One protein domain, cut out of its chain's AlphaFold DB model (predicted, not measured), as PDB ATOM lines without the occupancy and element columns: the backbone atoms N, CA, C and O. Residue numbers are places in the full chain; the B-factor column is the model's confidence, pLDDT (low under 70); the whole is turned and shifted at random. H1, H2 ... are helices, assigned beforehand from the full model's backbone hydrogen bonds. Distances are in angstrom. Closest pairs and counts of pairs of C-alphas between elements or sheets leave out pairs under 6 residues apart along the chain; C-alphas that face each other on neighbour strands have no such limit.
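AT A GLANCE: This is residues 399 to 460 of the 490 residues of an uncharacterized protein of Rhynchophorus ferrugineus (UniProt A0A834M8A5). Two helices, long H2 and shorter H3, meet near their ends as an open V; H4 folds back near the far part of H3, and tiny H1 lies off to the side of the free end of H2, at residue 407, with residues 403 to 406 linking the two. The printed part has 62 residues, all helix in class, in the order H1, H2, H3, H4 with no named strand. It is extended and flat, with radius of gyration of the C-alphas 18.5 A and spans of 49 by 30 by 16 A.

HOW THE PARTS SIT: Start at H2, residues 407 to 430. It is close to but not clearly touching H3, residues 432 to 448: look at the closest C-alphas, Leu 428 and Ile 434, 7.0 A apart. Their lines are about perpendicular, at 84 degrees. H4, residues 453 to 460, only just touches H3, with 3 pairs of C-alphas within 8 A, and meets residues 441 to 445 alone; the closest C-alphas, Tyr 441 and Tyr 460, are 7.3 A apart. These two run opposite ways at a steep tilt of 51 degrees. H1, residues 399 to 402, is apart from H2, H3 and H4. In H2, H3 and H4 every O i to N i+4 pair is within hydrogen-bond range; H1 is too short for one.

IN THESE COORDINATES: Find C-alpha 407 at (246.770, 170.842, 239.254); from there H2 runs 34.3 A to C-alpha 430. H3 runs 24.5 A, H4 10.5 A to C-alpha 460 at (207.420, 155.780, 252.141), and H1 5.0 A.

THE WHOLE: The farthest C-alphas, Glu 408 and Leu 448, are 49.1 A apart. The printed part has no cut, and its three links are tight. Residues 399 to 404 are under pLDDT 70.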
ATOM      1  N   MET A 399     240.016 176.356 250.947       44.84
ATOM      2  CA  MET A 399     240.407 175.212 250.137       44.84
ATOM      3  C   MET A 399     239.628 175.254 248.844       44.84
ATOM      4  O   MET A 399     240.270 175.024 247.847       44.84
ATOM      5  N   ARG A 400     238.357 175.705 248.831       47.75
ATOM      6  CA  ARG A 400     237.535 175.837 247.614       47.75
ATOM      7  C   ARG A 400     238.204 176.650 246.492       47.75
ATOM      8  O   ARG A 400     237.971 176.326 245.343       47.75
ATOM      9  N   LYS A 401     239.058 177.641 246.792       47.75
ATOM     10  CA  LYS A 401     239.786 178.410 245.756       47.75
ATOM     11  C   LYS A 401     241.229 177.948 245.534       47.75
ATOM     12  O   LYS A 401     241.752 178.139 244.445       47.75
ATOM     13  N   ALA A 402     241.878 177.371 246.547       56.03
ATOM     14  CA  ALA A 402     243.274 176.942 246.440       56.03
ATOM     15  C   ALA A 402     243.425 175.586 245.733       56.03
ATOM     16  O   ALA A 402     244.353 175.414 244.952       56.03
ATOM     17  N   TRP A 403     242.501 174.646 245.966       63.69
ATOM     18  CA  TRP A 403     242.567 173.315 245.355       63.69
ATOM     19  C   TRP A 403     242.285 173.337 243.852       63.69
ATOM     20  O   TRP A 403     242.925 172.594 243.129       63.69
ATOM     21  N   GLU A 404     241.394 174.218 243.377       67.00
ATOM     22  CA  GLU A 404     241.088 174.399 241.946       67.00
ATOM     23  C   GLU A 404     242.276 174.973 241.162       67.00
ATOM     24  O   GLU A 404     242.376 174.775 239.953       67.00
ATOM     25  N   ALA A 405     243.180 175.683 241.845       72.88
ATOM     26  CA  ALA A 405     244.393 176.242 241.256       72.88
ATOM     27  C   ALA A 405     245.585 175.266 241.286       72.88
ATOM     28  O   ALA A 405     246.549 175.462 240.545       72.88
ATOM     29  N   ASP A 406     245.537 174.234 242.131       79.25
ATOM     30  CA  ASP A 406     246.580 173.219 242.242       79.25
ATOM     31  C   ASP A 406     246.242 172.016 241.354       79.25
ATOM     32  O   ASP A 406     245.330 171.233 241.625       79.25
ATOM     33  N   ILE A 407     247.009 171.862 240.276       82.56
ATOM     34  CA  ILE A 407     246.770 170.842 239.254       82.56
ATOM     35  C   ILE A 407     246.852 169.407 239.806       82.56
ATOM     36  O   ILE A 407     246.164 168.521 239.300       82.56
ATOM     37  N   GLU A 408     247.648 169.165 240.853       77.94
ATOM     38  CA  GLU A 408     247.797 167.841 241.461       77.94
ATOM     39  C   GLU A 408     246.571 167.491 242.317       77.94
ATOM     40  O   GLU A 408     246.048 166.375 242.246       77.94
ATOM     41  N   LEU A 409     246.071 168.463 243.085       74.62
ATOM     42  CA  LEU A 409     244.842 168.323 243.870       74.62
ATOM     43  C   LEU A 409     243.611 168.153 242.975       74.62
ATOM     44  O   LEU A 409     242.764 167.306 243.267       74.62
ATOM     45  N   VAL A 410     243.526 168.901 241.869       77.31
ATOM     46  CA  VAL A 410     242.456 168.726 240.874       77.31
ATOM     47  C   VAL A 410     242.507 167.328 240.261       77.31
ATOM     48  O   VAL A 410     241.468 166.677 240.178       77.31
ATOM     49  N   SER A 411     243.691 166.837 239.877       84.88
ATOM     50  CA  SER A 411     243.839 165.485 239.322       84.88
ATOM     51  C   SER A 411     243.350 164.420 240.305       84.88
ATOM     52  O   SER A 411     242.494 163.616 239.950       84.88
ATOM     53  N   LYS A 412     243.809 164.469 241.564       78.56
ATOM     54  CA  LYS A 412     243.378 163.532 242.617       78.56
ATOM     55  C   LYS A 412     241.870 163.572 242.851       78.56
ATOM     56  O   LYS A 412     241.244 162.531 243.019       78.56
ATOM     57  N   TYR A 413     241.272 164.763 242.847       78.25
ATOM     58  CA  TYR A 413     239.823 164.902 242.964       78.25
ATOM     59  C   TYR A 413     239.086 164.259 241.787       78.25
ATOM     60  O   TYR A 413     238.094 163.569 242.006       78.25
ATOM     61  N   LEU A 414     239.549 164.479 240.553       81.56
ATOM     62  CA  LEU A 414     238.931 163.888 239.366       81.56
ATOM     63  C   LEU A 414     239.023 162.360 239.387       81.56
ATOM     64  O   LEU A 414     238.028 161.708 239.075       81.56
ATOM     65  N   ASP A 415     240.153 161.809 239.828       87.75
ATOM     66  CA  ASP A 415     240.339 160.365 239.980       87.75
ATOM     67  C   ASP A 415     239.381 159.793 241.039       87.75
ATOM     68  O   ASP A 415     238.605 158.884 240.743       87.75
ATOM     69  N   CYS A 416     239.339 160.383 242.241       79.19
ATOM     70  CA  CYS A 416     238.415 159.958 243.299       79.19
ATOM     71  C   CYS A 416     236.942 160.118 242.893       79.19
ATOM     72  O   CYS A 416     236.104 159.289 243.245       79.19
ATOM     73  N   LYS A 417     236.604 161.179 242.151       80.75
ATOM     74  CA  LYS A 417     235.251 161.401 241.636       80.75
ATOM     75  C   LYS A 417     234.877 160.330 240.613       80.75
ATOM     76  O   LYS A 417     233.776 159.795 240.689       80.75
ATOM     77  N   ALA A 418     235.772 160.013 239.679       86.62
ATOM     78  CA  ALA A 418     235.545 158.979 238.677       86.62
ATOM     79  C   ALA A 418     235.385 157.594 239.322       86.62
ATOM     80  O   ALA A 418     234.491 156.843 238.937       86.62
ATOM     81  N   GLU A 419     236.193 157.284 240.338       85.75
ATOM     82  CA  GLU A 419     236.076 156.052 241.122       85.75
ATOM     83  C   GLU A 419     234.741 155.987 241.877       85.75
ATOM     84  O   GLU A 419     234.026 154.990 241.785       85.75
ATOM     85  N   ALA A 420     234.349 157.064 242.564       73.38
ATOM     86  CA  ALA A 420     233.071 157.132 243.269       73.38
ATOM     87  C   ALA A 420     231.869 157.023 242.314       73.38
ATOM     88  O   ALA A 420     230.908 156.316 242.614       73.38
ATOM     89  N   GLU A 421     231.921 157.677 241.149       79.06
ATOM     90  CA  GLU A 421     230.894 157.550 240.110       79.06
ATOM     91  C   GLU A 421     230.822 156.127 239.548       79.06
ATOM     92  O   GLU A 421     229.726 155.628 239.298       79.06
ATOM     93  N   LEU A 422     231.966 155.472 239.341       88.25
ATOM     94  CA  LEU A 422     232.014 154.087 238.885       88.25
ATOM     95  C   LEU A 422     231.421 153.151 239.939       88.25
ATOM     96  O   LEU A 422     230.564 152.341 239.602       88.25
ATOM     97  N   ASN A 423     231.815 153.301 241.203       80.12
ATOM     98  CA  ASN A 423     231.294 152.506 242.313       80.12
ATOM     99  C   ASN A 423     229.783 152.697 242.472       80.12
ATOM    100  O   ASN A 423     229.059 151.714 242.590       80.12
ATOM    101  N   MET A 424     229.290 153.937 242.388       80.19
ATOM    102  CA  MET A 424     227.855 154.232 242.427       80.19
ATOM    103  C   MET A 424     227.113 153.609 241.237       80.19
ATOM    104  O   MET A 424     226.056 153.015 241.414       80.19
ATOM    105  N   LYS A 425     227.657 153.707 240.017       81.00
ATOM    106  CA  LYS A 425     227.047 153.095 238.823       81.00
ATOM    107  C   LYS A 425     227.029 151.573 238.896       81.00
ATOM    108  O   LYS A 425     226.068 150.973 238.435       81.00
ATOM    109  N   THR A 426     228.082 150.959 239.424       87.06
ATOM    110  CA  THR A 426     228.138 149.510 239.646       87.06
ATOM    111  C   THR A 426     227.111 149.110 240.698       87.06
ATOM    112  O   THR A 426     226.281 148.258 240.422       87.06
ATOM    113  N   TYR A 427     227.056 149.824 241.826       82.81
ATOM    114  CA  TYR A 427     226.065 149.598 242.877       82.81
ATOM    115  C   TYR A 427     224.621 149.698 242.360       82.81
ATOM    116  O   TYR A 427     223.829 148.795 242.585       82.81
ATOM    117  N   LEU A 428     224.280 150.743 241.598       79.81
ATOM    118  CA  LEU A 428     222.939 150.887 241.014       79.81
ATOM    119  C   LEU A 428     222.616 149.807 239.969       79.81
ATOM    120  O   LEU A 428     221.457 149.442 239.819       79.81
ATOM    121  N   LYS A 429     223.617 149.289 239.247       82.94
ATOM    122  CA  LYS A 429     223.422 148.162 238.318       82.94
ATOM    123  C   LYS A 429     223.202 146.840 239.043       82.94
ATOM    124  O   LYS A 429     222.426 146.022 238.560       82.94
ATOM    125  N   ASP A 430     223.904 146.638 240.151       86.62
ATOM    126  CA  ASP A 430     223.798 145.430 240.967       86.62
ATOM    127  C   ASP A 430     222.494 145.417 241.790       86.62
ATOM    128  O   ASP A 430     222.036 144.343 242.175       86.62
ATOM    129  N   HIS A 431     221.878 146.590 241.994       82.19
ATOM    130  CA  HIS A 431     220.649 146.795 242.767       82.19
ATOM    131  C   HIS A 431     219.535 147.494 241.955       82.19
ATOM    132  O   HIS A 431     219.188 148.649 242.246       82.19
ATOM    133  N   PRO A 432     218.950 146.831 240.936       84.81
ATOM    134  CA  PRO A 432     217.865 147.403 240.131       84.81
ATOM    135  C   PRO A 432     216.615 147.753 240.958       84.81
ATOM    136  O   PRO A 432     215.866 148.656 240.587       84.81
ATOM    137  N   GLU A 433     216.418 147.113 242.115       83.62
ATOM    138  CA  GLU A 433     215.323 147.397 243.046       83.62
ATOM    139  C   GLU A 433     215.312 148.849 243.547       83.62
ATOM    140  O   GLU A 433     214.259 149.377 243.898       83.62
ATOM    141  N   ILE A 434     216.467 149.523 243.566       82.12
ATOM    142  CA  ILE A 434     216.569 150.927 243.984       82.12
ATOM    143  C   ILE A 434     215.955 151.843 242.920       82.12
ATOM    144  O   ILE A 434     215.275 152.812 243.260       82.12
ATOM    145  N   GLU A 435     216.172 151.542 241.638       80.19
ATOM    146  CA  GLU A 435     215.608 152.317 240.530       80.19
ATOM    147  C   GLU A 435     214.080 152.187 240.499       80.19
ATOM    148  O   GLU A 435     213.378 153.193 240.378       80.19
ATOM    149  N   GLU A 436     213.564 150.975 240.721       81.94
ATOM    150  CA  GLU A 436     212.127 150.709 240.853       81.94
ATOM    151  C   GLU A 436     211.531 151.423 242.078       81.94
ATOM    152  O   GLU A 436     210.544 152.146 241.953       81.94
ATOM    153  N   MET A 437     212.179 151.330 243.245       82.88
ATOM    154  CA  MET A 437     211.718 151.969 244.484       82.88
ATOM    155  C   MET A 437     211.633 153.498 244.365       82.88
ATOM    156  O   MET A 437     210.680 154.111 244.856       82.88
ATOM    157  N   VAL A 438     212.619 154.121 243.711       81.88
ATOM    158  CA  VAL A 438     212.639 155.570 243.456       81.88
ATOM    159  C   VAL A 438     211.613 155.958 242.387       81.88
ATOM    160  O   VAL A 438     210.973 157.005 242.514       81.88
ATOM    161  N   GLY A 439     211.416 155.129 241.360       83.56
ATOM    162  CA  GLY A 439     210.374 155.317 240.350       83.56
ATOM    163  C   GLY A 439     208.971 155.316 240.959       83.56
ATOM    164  O   GLY A 439     208.212 156.271 240.765       83.56
ATOM    165  N   ASP A 440     208.666 154.311 241.777       83.12
ATOM    166  CA  ASP A 440     207.389 154.176 242.483       83.12
ATOM    167  C   ASP A 440     207.178 155.303 243.505       83.12
ATOM    168  O   ASP A 440     206.062 155.813 243.665       83.12
ATOM    169  N   TYR A 441     208.258 155.765 244.145       87.06
ATOM    170  CA  TYR A 441     208.226 156.930 245.028       87.06
ATOM    171  C   TYR A 441     207.824 158.194 244.264       87.06
ATOM    172  O   TYR A 441     206.909 158.908 244.680       87.06
ATOM    173  N   LEU A 442     208.479 158.470 243.131       83.69
ATOM    174  CA  LEU A 442     208.180 159.632 242.293       83.69
ATOM    175  C   LEU A 442     206.754 159.569 241.744       83.69
ATOM    176  O   LEU A 442     206.049 160.578 241.750       83.69
ATOM    177  N   GLN A 443     206.301 158.390 241.323       82.81
ATOM    178  CA  GLN A 443     204.929 158.183 240.877       82.81
ATOM    179  C   GLN A 443     203.927 158.457 242.008       82.81
ATOM    180  O   GLN A 443     202.956 159.190 241.804       82.81
ATOM    181  N   SER A 444     204.188 157.948 243.212       81.88
ATOM    182  CA  SER A 444     203.352 158.164 244.399       81.88
ATOM    183  C   SER A 444     203.319 159.636 244.824       81.88
ATOM    184  O   SER A 444     202.257 160.166 245.151       81.88
ATOM    185  N   LEU A 445     204.459 160.325 244.748       83.19
ATOM    186  CA  LEU A 445     204.579 161.750 245.049       83.19
ATOM    187  C   LEU A 445     203.776 162.608 244.059       83.19
ATOM    188  O   LEU A 445     203.088 163.544 244.468       83.19
ATOM    189  N   LEU A 446     203.837 162.279 242.765       82.81
ATOM    190  CA  LEU A 446     203.102 162.985 241.712       82.81
ATOM    191  C   LEU A 446     201.590 162.726 241.769       82.81
ATOM    192  O   LEU A 446     200.813 163.631 241.468       82.81
ATOM    193  N   LEU A 447     201.173 161.519 242.164       77.56
ATOM    194  CA  LEU A 447     199.764 161.145 242.322       77.56
ATOM    195  C   LEU A 447     199.115 161.805 243.541       77.56
ATOM    196  O   LEU A 447     198.004 162.320 243.438       77.56
ATOM    197  N   LEU A 448     199.790 161.770 244.691       81.75
ATOM    198  CA  LEU A 448     199.222 162.223 245.962       81.75
ATOM    199  C   LEU A 448     199.435 163.717 246.212       81.75
ATOM    200  O   LEU A 448     198.675 164.308 246.975       81.75
ATOM    201  N   LYS A 449     200.451 164.317 245.572       83.44
ATOM    202  CA  LYS A 449     200.829 165.736 245.668       83.44
ATOM    203  C   LYS A 449     200.655 166.308 247.092       83.44
ATOM    204  O   LYS A 449     199.881 167.249 247.282       83.44
ATOM    205  N   PRO A 450     201.336 165.728 248.096       81.81
ATOM    206  CA  PRO A 450     201.166 166.131 249.485       81.81
ATOM    207  C   PRO A 450     201.637 167.574 249.713       81.81
ATOM    208  O   PRO A 450     202.596 168.028 249.088       81.81
ATOM    209  N   GLU A 451     200.996 168.284 250.646       71.88
ATOM    210  CA  GLU A 451     201.384 169.653 251.033       71.88
ATOM    211  C   GLU A 451     202.789 169.711 251.650       71.88
ATOM    212  O   GLU A 451     203.499 170.703 251.489       71.88
ATOM    213  N   ASN A 452     203.216 168.630 252.317       73.69
ATOM    214  CA  ASN A 452     204.557 168.487 252.870       73.69
ATOM    215  C   ASN A 452     205.201 167.175 252.407       73.69
ATOM    216  O   ASN A 452     204.737 166.081 252.728       73.69
ATOM    217  N   ILE A 453     206.291 167.304 251.654       75.88
ATOM    218  CA  ILE A 453     206.991 166.184 251.019       75.88
ATOM    219  C   ILE A 453     207.785 165.374 252.053       75.88
ATOM    220  O   ILE A 453     207.846 164.158 251.943       75.88
ATOM    221  N   LEU A 454     208.353 166.014 253.082       70.75
ATOM    222  CA  LEU A 454     209.321 165.376 253.986       70.75
ATOM    223  C   LEU A 454     208.733 164.234 254.842       70.75
ATOM    224  O   LEU A 454     209.325 163.153 254.840       70.75
ATOM    225  N   PRO A 455     207.590 164.405 255.542       76.38
ATOM    226  CA  PRO A 455     206.953 163.308 256.277       76.38
ATOM    227  C   PRO A 455     206.565 162.151 255.355       76.38
ATOM    228  O   PRO A 455     206.813 160.992 255.668       76.38
ATOM    229  N   PHE A 456     206.052 162.481 254.169       78.56
ATOM    230  CA  PHE A 456     205.650 161.505 253.164       78.56
ATOM    231  C   PHE A 456     206.834 160.658 252.669       78.56
ATOM    232  O   PHE A 456     206.719 159.441 252.547       78.56
ATOM    233  N   THR A 457     207.990 161.286 252.424       77.69
ATOM    234  CA  THR A 457     209.227 160.590 252.043       77.69
ATOM    235  C   THR A 457     209.689 159.627 253.135       77.69
ATOM    236  O   THR A 457     210.046 158.490 252.834       77.69
ATOM    237  N   MET A 458     209.683 160.073 254.396       79.75
ATOM    238  CA  MET A 458     210.103 159.246 255.530       79.75
ATOM    239  C   MET A 458     209.210 158.015 255.671       79.75
ATOM    240  O   MET A 458     209.728 156.900 255.732       79.75
ATOM    241  N   ASP A 459     207.891 158.191 255.631       80.94
ATOM    242  CA  ASP A 459     206.944 157.079 255.733       80.94
ATOM    243  C   ASP A 459     207.080 156.102 254.558       80.94
ATOM    244  O   ASP A 459     207.081 154.887 254.761       80.94
ATOM    245  N   TYR A 460     207.262 156.612 253.334       82.56
ATOM    246  CA  TYR A 460     207.420 155.780 252.141       82.56
ATOM    247  C   TYR A 460     208.631 154.844 252.250       82.56
ATOM    248  O   TYR A 460     208.483 153.631 252.103       82.56
TER     249      TYR A 460